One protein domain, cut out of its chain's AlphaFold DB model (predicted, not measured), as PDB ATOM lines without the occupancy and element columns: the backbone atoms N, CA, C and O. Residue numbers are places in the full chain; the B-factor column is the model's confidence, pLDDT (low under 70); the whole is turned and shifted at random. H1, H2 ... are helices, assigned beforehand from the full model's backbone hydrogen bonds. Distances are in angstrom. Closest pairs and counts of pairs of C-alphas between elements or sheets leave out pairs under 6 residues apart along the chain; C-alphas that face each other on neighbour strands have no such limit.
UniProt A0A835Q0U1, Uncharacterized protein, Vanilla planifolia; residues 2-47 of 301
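What this domain is: This is residues 2 to 47 of the 301 residues of an uncharacterized protein of Vanilla planifolia (UniProt A0A835Q0U1). The longest helix, H2, has the other two helices packed on it: H3 folds back beside it to make a loose helical hairpin, and the short H1 is set at a steep angle near its first residues. H1 and H3 have no contact with each other, and the outline is flat, with C-alpha spans of 33 by 23 by 12 A. The printed part has 46 residues, with three named helices in the order H1, H2, H3 and no named strand; the class is all helix. The whole is only just loose, close to compact, with a radius of gyration of the C-alphas of 11.6 A.

How they stand to each other: H1, residues 2 to 9, touches H2, residues 16 to 30. Their closest C-alphas, those of Tyr 2 and Ala 19, are 4.8 A apart. The two run opposite ways at a steep tilt of 61 degrees. H3, residues 35 to 46, touches H2 through its residues 38 to 42 alone, and H2 touches it with residues 25 to 29 alone. The closest C-alphas there, those of Val 25 and Ile 38, are 6.7 A apart. H2 and H3 form a helical hairpin, running opposite ways at a shallow tilt of 10 degrees. H1 and H3 are apart. In H1, H2 and H3 every O i to N i+4 pair is within hydrogen-bond range.

Where its parts are: H1 begins at C-alpha 2, (-81.587, 29.375, -37.142), and spans 10.8 A from first to last C-alpha. H2 begins at C-alpha 16, (-75.541, 27.069, -31.414), and spans 20.6 A. H3 spans 16.8 A and ends at C-alpha 46, (-84.878, 18.792, -24.178).

The domain as a whole: The two C-alphas farthest apart, those of Gly 12 and Thr 34, are 33.0 A apart. The printed part has no cut. The link from H1 to H2 is short, with 6 residues, and that from H2 to H3 is tight, with 4. The mean pLDDT of the printed part is 83.3, and residues 46 to 47 are under 70.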
ATOM      1  N   TYR A   2     -81.364  29.691 -38.568       87.56
ATOM      2  CA  TYR A   2     -81.587  29.375 -37.142       87.56
ATOM      3  C   TYR A   2     -80.643  30.051 -36.129       87.56
ATOM      4  O   TYR A   2     -81.078  30.331 -35.020       87.56
ATOM      5  N   LEU A   3     -79.400  30.392 -36.499       83.19
ATOM      6  CA  LEU A   3     -78.488  31.170 -35.637       83.19
ATOM      7  C   LEU A   3     -78.940  32.625 -35.403       83.19
ATOM      8  O   LEU A   3     -78.715  33.164 -34.326       83.19
ATOM      9  N   GLU A   4     -79.623  33.254 -36.364       83.50
ATOM     10  CA  GLU A   4     -80.234  34.577 -36.145       83.50
ATOM     11  C   GLU A   4     -81.528  34.459 -35.331       83.50
ATOM     12  O   GLU A   4     -81.860  35.339 -34.541       83.50
ATOM     13  N   LEU A   5     -82.233  33.333 -35.466       79.75
ATOM     14  CA  LEU A   5     -83.408  33.041 -34.653       79.75
ATOM     15  C   LEU A   5     -83.028  32.728 -33.195       79.75
ATOM     16  O   LEU A   5     -83.741  33.150 -32.293       79.75
ATOM     17  N   SER A   6     -81.886  32.083 -32.922       84.69
ATOM     18  CA  SER A   6     -81.410  31.917 -31.540       84.69
ATOM     19  C   SER A   6     -81.024  33.259 -30.903       84.69
ATOM     20  O   SER A   6     -81.384  33.502 -29.752       84.69
ATOM     21  N   ARG A   7     -80.443  34.193 -31.673       82.38
ATOM     22  CA  ARG A   7     -80.208  35.585 -31.229       82.38
ATOM     23  C   ARG A   7     -81.489  36.326 -30.833       82.38
ATOM     24  O   ARG A   7     -81.425  37.168 -29.942       82.38
ATOM     25  N   PHE A   8     -82.639  36.009 -31.434       78.38
ATOM     26  CA  PHE A   8     -83.930  36.585 -31.035       78.38
ATOM     27  C   PHE A   8     -84.370  36.116 -29.636       78.38
ATOM     28  O   PHE A   8     -84.755  36.942 -28.814       78.38
ATOM     29  N   PHE A   9     -84.263  34.817 -29.336       75.94
ATOM     30  CA  PHE A   9     -84.668  34.272 -28.033       75.94
ATOM     31  C   PHE A   9     -83.664  34.583 -26.908       75.94
ATOM     32  O   PHE A   9     -84.068  34.929 -25.800       75.94
ATOM     33  N   PHE A  10     -82.357  34.533 -27.181       78.12
ATOM     34  CA  PHE A  10     -81.306  34.691 -26.164       78.12
ATOM     35  C   PHE A  10     -80.708  36.110 -26.106       78.12
ATOM     36  O   PHE A  10     -79.489  36.283 -26.019       78.12
ATOM     37  N   LYS A  11     -81.565  37.142 -26.150       72.50
ATOM     38  CA  LYS A  11     -81.213  38.572 -25.957       72.50
ATOM     39  C   LYS A  11     -80.015  39.059 -26.802       72.50
ATOM     40  O   LYS A  11     -79.177  39.823 -26.332       72.50
ATOM     41  N   GLY A  12     -79.916  38.611 -28.052       72.88
ATOM     42  CA  GLY A  12     -78.832  38.958 -28.980       72.88
ATOM     43  C   GLY A  12     -77.591  38.057 -28.917       72.88
ATOM     44  O   GLY A  12     -76.695  38.226 -29.745       72.88
ATOM     45  N   SER A  13     -77.524  37.088 -28.000       76.19
ATOM     46  CA  SER A  13     -76.485  36.047 -27.998       76.19
ATOM     47  C   SER A  13     -76.872  34.872 -28.905       76.19
ATOM     48  O   SER A  13     -78.036  34.491 -28.984       76.19
ATOM     49  N   SER A  14     -75.915  34.311 -29.645       81.75
ATOM     50  CA  SER A  14     -76.167  33.220 -30.597       81.75
ATOM     51  C   SER A  14     -75.927  31.856 -29.954       81.75
ATOM     52  O   SER A  14     -74.788  31.388 -29.908       81.75
ATOM     53  N   ASP A  15     -76.993  31.201 -29.497       85.38
ATOM     54  CA  ASP A  15     -76.932  29.801 -29.071       85.38
ATOM     55  C   ASP A  15     -76.849  28.874 -30.303       85.38
ATOM     56  O   ASP A  15     -77.717  28.904 -31.186       85.38
ATOM     57  N   LEU A  16     -75.785  28.066 -30.367       87.38
ATOM     58  CA  LEU A  16     -75.541  27.069 -31.414       87.38
ATOM     59  C   LEU A  16     -76.274  25.741 -31.152       87.38
ATOM     60  O   LEU A  16     -76.713  25.100 -32.103       87.38
ATOM     61  N   HIS A  17     -76.441  25.327 -29.895       85.44
ATOM     62  CA  HIS A  17     -77.171  24.107 -29.543       85.44
ATOM     63  C   HIS A  17     -78.658  24.250 -29.876       85.44
ATOM     64  O   HIS A  17     -79.229  23.362 -30.507       85.44
ATOM     65  N   PHE A  18     -79.263  25.392 -29.542       86.94
ATOM     66  CA  PHE A  18     -80.643  25.708 -29.905       86.94
ATOM     67  C   PHE A  18     -80.819  25.873 -31.421       86.94
ATOM     68  O   PHE A  18     -81.762  25.328 -31.992       86.94
ATOM     69  N   ALA A  19     -79.888  26.548 -32.107       88.12
ATOM     70  CA  ALA A  19     -79.938  26.674 -33.565       88.12
ATOM     71  C   ALA A  19     -79.820  25.314 -34.282       88.12
ATOM     72  O   ALA A  19     -80.545  25.069 -35.247       88.12
ATOM     73  N   ASN A  20     -78.960  24.417 -33.788       88.94
ATOM     74  CA  ASN A  20     -78.835  23.049 -34.295       88.94
ATOM     75  C   ASN A  20     -80.078  22.207 -33.973       88.94
ATOM     76  O   ASN A  20     -80.524  21.440 -34.820       88.94
ATOM     77  N   PHE A  21     -80.671  22.365 -32.785       90.00
ATOM     78  CA  PHE A  21     -81.926  21.707 -32.414       90.00
ATOM     79  C   PHE A  21     -83.077  22.105 -33.347       90.00
ATOM     80  O   PHE A  21     -83.713  21.225 -33.926       90.00
ATOM     81  N   LEU A  22     -83.291  23.406 -33.574       89.50
ATOM     82  CA  LEU A  22     -84.298  23.882 -34.528       89.50
ATOM     83  C   LEU A  22     -84.030  23.369 -35.948       89.50
ATOM     84  O   LEU A  22     -84.957  22.924 -36.621       89.50
ATOM     85  N   HIS A  23     -82.766  23.370 -36.388       89.75
ATOM     86  CA  HIS A  23     -82.396  22.818 -37.689       89.75
ATOM     87  C   HIS A  23     -82.734  21.322 -37.797       89.75
ATOM     88  O   HIS A  23     -83.287  20.914 -38.818       89.75
ATOM     89  N   MET A  24     -82.474  20.514 -36.761       89.00
ATOM     90  CA  MET A  24     -82.857  19.096 -36.739       89.00
ATOM     91  C   MET A  24     -84.379  18.914 -36.797       89.00
ATOM     92  O   MET A  24     -84.848  18.138 -37.622       89.00
ATOM     93  N   VAL A  25     -85.151  19.667 -36.001       88.94
ATOM     94  CA  VAL A  25     -86.625  19.595 -36.006       88.94
ATOM     95  C   VAL A  25     -87.203  19.940 -37.383       88.94
ATOM     96  O   VAL A  25     -88.017  19.179 -37.902       88.94
ATOM     97  N   THR A  26     -86.760  21.034 -38.021       89.38
ATOM     98  CA  THR A  26     -87.228  21.367 -39.379       89.38
ATOM     99  C   THR A  26     -86.780  20.324 -40.402       89.38
ATOM    100  O   THR A  26     -87.598  19.877 -41.196       89.38
ATOM    101  N   THR A  27     -85.531  19.848 -40.337       89.19
ATOM    102  CA  THR A  27     -85.042  18.819 -41.273       89.19
ATOM    103  C   THR A  27     -85.825  17.512 -41.132       89.19
ATOM    104  O   THR A  27     -86.082  16.859 -42.138       89.19
ATOM    105  N   MET A  28     -86.254  17.128 -39.923       87.00
ATOM    106  CA  MET A  28     -87.121  15.960 -39.724       87.00
ATOM    107  C   MET A  28     -88.500  16.145 -40.371       87.00
ATOM    108  O   MET A  28     -88.972  15.219 -41.036       87.00
ATOM    109  N   ALA A  29     -89.112  17.325 -40.224       87.38
ATOM    110  CA  ALA A  29     -90.388  17.662 -40.860       87.38
ATOM    111  C   ALA A  29     -90.285  17.660 -42.398       87.38
ATOM    112  O   ALA A  29     -91.086  17.006 -43.067       87.38
ATOM    113  N   ASP A  30     -89.252  18.299 -42.954       89.19
ATOM    114  CA  ASP A  30     -88.977  18.318 -44.397       89.19
ATOM    115  C   ASP A  30     -88.667  16.909 -44.948       89.19
ATOM    116  O   ASP A  30     -89.012  16.588 -46.084       89.19
ATOM    117  N   SER A  31     -88.055  16.037 -44.135       81.31
ATOM    118  CA  SER A  31     -87.676  14.660 -44.511       81.31
ATOM    119  C   SER A  31     -88.802  13.628 -44.339       81.31
ATOM    120  O   SER A  31     -88.529  12.429 -44.277       81.31
ATOM    121  N   SER A  32     -90.068  14.054 -44.263       83.88
ATOM    122  CA  SER A  32     -91.251  13.184 -44.104       83.88
ATOM    123  C   SER A  32     -91.276  12.307 -42.838       83.88
ATOM    124  O   SER A  32     -91.903  11.247 -42.826       83.88
ATOM    125  N   SER A  33     -90.634  12.752 -41.751       84.94
ATOM    126  CA  SER A  33     -90.817  12.125 -40.430       84.94
ATOM    127  C   SER A  33     -92.257  12.334 -39.951       84.94
ATOM    128  O   SER A  33     -92.851  13.382 -40.209       84.94
ATOM    129  N   THR A  34     -92.831  11.365 -39.236       88.75
ATOM    130  CA  THR A  34     -94.209  11.492 -38.726       88.75
ATOM    131  C   THR A  34     -94.279  12.446 -37.525       88.75
ATOM    132  O   THR A  34     -93.261  12.701 -36.872       88.75
ATOM    133  N   SER A  35     -95.469  12.974 -37.203       82.00
ATOM    134  CA  SER A  35     -95.641  13.906 -36.069       82.00
ATOM    135  C   SER A  35     -95.141  13.285 -34.766       82.00
ATOM    136  O   SER A  35     -94.348  13.885 -34.047       82.00
ATOM    137  N   GLU A  36     -95.475  12.015 -34.538       84.81
ATOM    138  CA  GLU A  36     -95.103  11.252 -33.349       84.81
ATOM    139  C   GLU A  36     -93.580  11.066 -33.236       84.81
ATOM    140  O   GLU A  36     -93.039  11.049 -32.132       84.81
ATOM    141  N   GLN A  37     -92.864  10.957 -34.364       85.75
ATOM    142  CA  GLN A  37     -91.398  10.876 -34.392       85.75
ATOM    143  C   GLN A  37     -90.746  12.223 -34.052       85.75
ATOM    144  O   GLN A  37     -89.742  12.260 -33.334       85.75
ATOM    145  N   ILE A  38     -91.320  13.326 -34.539       86.56
ATOM    146  CA  ILE A  38     -90.853  14.691 -34.266       86.56
ATOM    147  C   ILE A  38     -91.132  15.057 -32.800       86.56
ATOM    148  O   ILE A  38     -90.236  15.524 -32.099       86.56
ATOM    149  N   GLU A  39     -92.332  14.762 -32.297       84.00
ATOM    150  CA  GLU A  39     -92.718  14.913 -30.889       84.00
ATOM    151  C   GLU A  39     -91.816  14.087 -29.963       84.00
ATOM    152  O   GLU A  39     -91.284  14.615 -28.986       84.00
ATOM    153  N   TYR A  40     -91.573  12.811 -30.289       84.00
ATOM    154  CA  TYR A  40     -90.656  11.951 -29.539       84.00
ATOM    155  C   TYR A  40     -89.242  12.550 -29.479       84.00
ATOM    156  O   TYR A  40     -88.638  12.609 -28.406       84.00
ATOM    157  N   PHE A  41     -88.726  13.057 -30.603       85.75
ATOM    158  CA  PHE A  41     -87.429  13.732 -30.649       85.75
ATOM    159  C   PHE A  41     -87.393  15.004 -29.785       85.75
ATOM    160  O   PHE A  41     -86.439  15.200 -29.029       85.75
ATOM    161  N   ILE A  42     -88.427  15.848 -29.836       85.69
ATOM    162  CA  ILE A  42     -88.527  17.082 -29.035       85.69
ATOM    163  C   ILE A  42     -88.555  16.762 -27.530       85.69
ATOM    164  O   ILE A  42     -87.767  17.325 -26.766       85.69
ATOM    165  N   LEU A  43     -89.397  15.813 -27.109       80.19
ATOM    166  CA  LEU A  43     -89.518  15.386 -25.710       80.19
ATOM    167  C   LEU A  43     -88.187  14.844 -25.161       80.19
ATOM    168  O   LEU A  43     -87.738  15.248 -24.085       80.19
ATOM    169  N   HIS A  44     -87.527  13.955 -25.910       76.44
ATOM    170  CA  HIS A  44     -86.301  13.297 -25.452       76.44
ATOM    171  C   HIS A  44     -85.041  14.170 -25.536       76.44
ATOM    172  O   HIS A  44     -84.133  13.982 -24.726       76.44
ATOM    173  N   SER A  45     -84.969  15.129 -26.464       77.06
ATOM    174  CA  SER A  45     -83.791  16.000 -26.619       77.06
ATOM    175  C   SER A  45     -83.699  17.103 -25.558       77.06
ATOM    176  O   SER A  45     -82.594  17.420 -25.122       77.06
ATOM    177  N   GLN A  46     -84.834  17.653 -25.111       68.62
ATOM    178  CA  GLN A  46     -84.878  18.792 -24.178       68.62
ATOM    179  C   GLN A  46     -85.359  18.430 -22.758       68.62
ATOM    180  O   GLN A  46     -85.445  19.304 -21.898       68.62
ATOM    181  N   LYS A  47     -85.661  17.148 -22.483       62.62
ATOM    182  CA  LYS A  47     -86.244  16.656 -21.210       62.62
ATOM    183  C   LYS A  47     -87.576  17.325 -20.827       62.62
ATOM    184  O   LYS A  47     -87.913  17.404 -19.645       62.62
TER     185      LYS A  47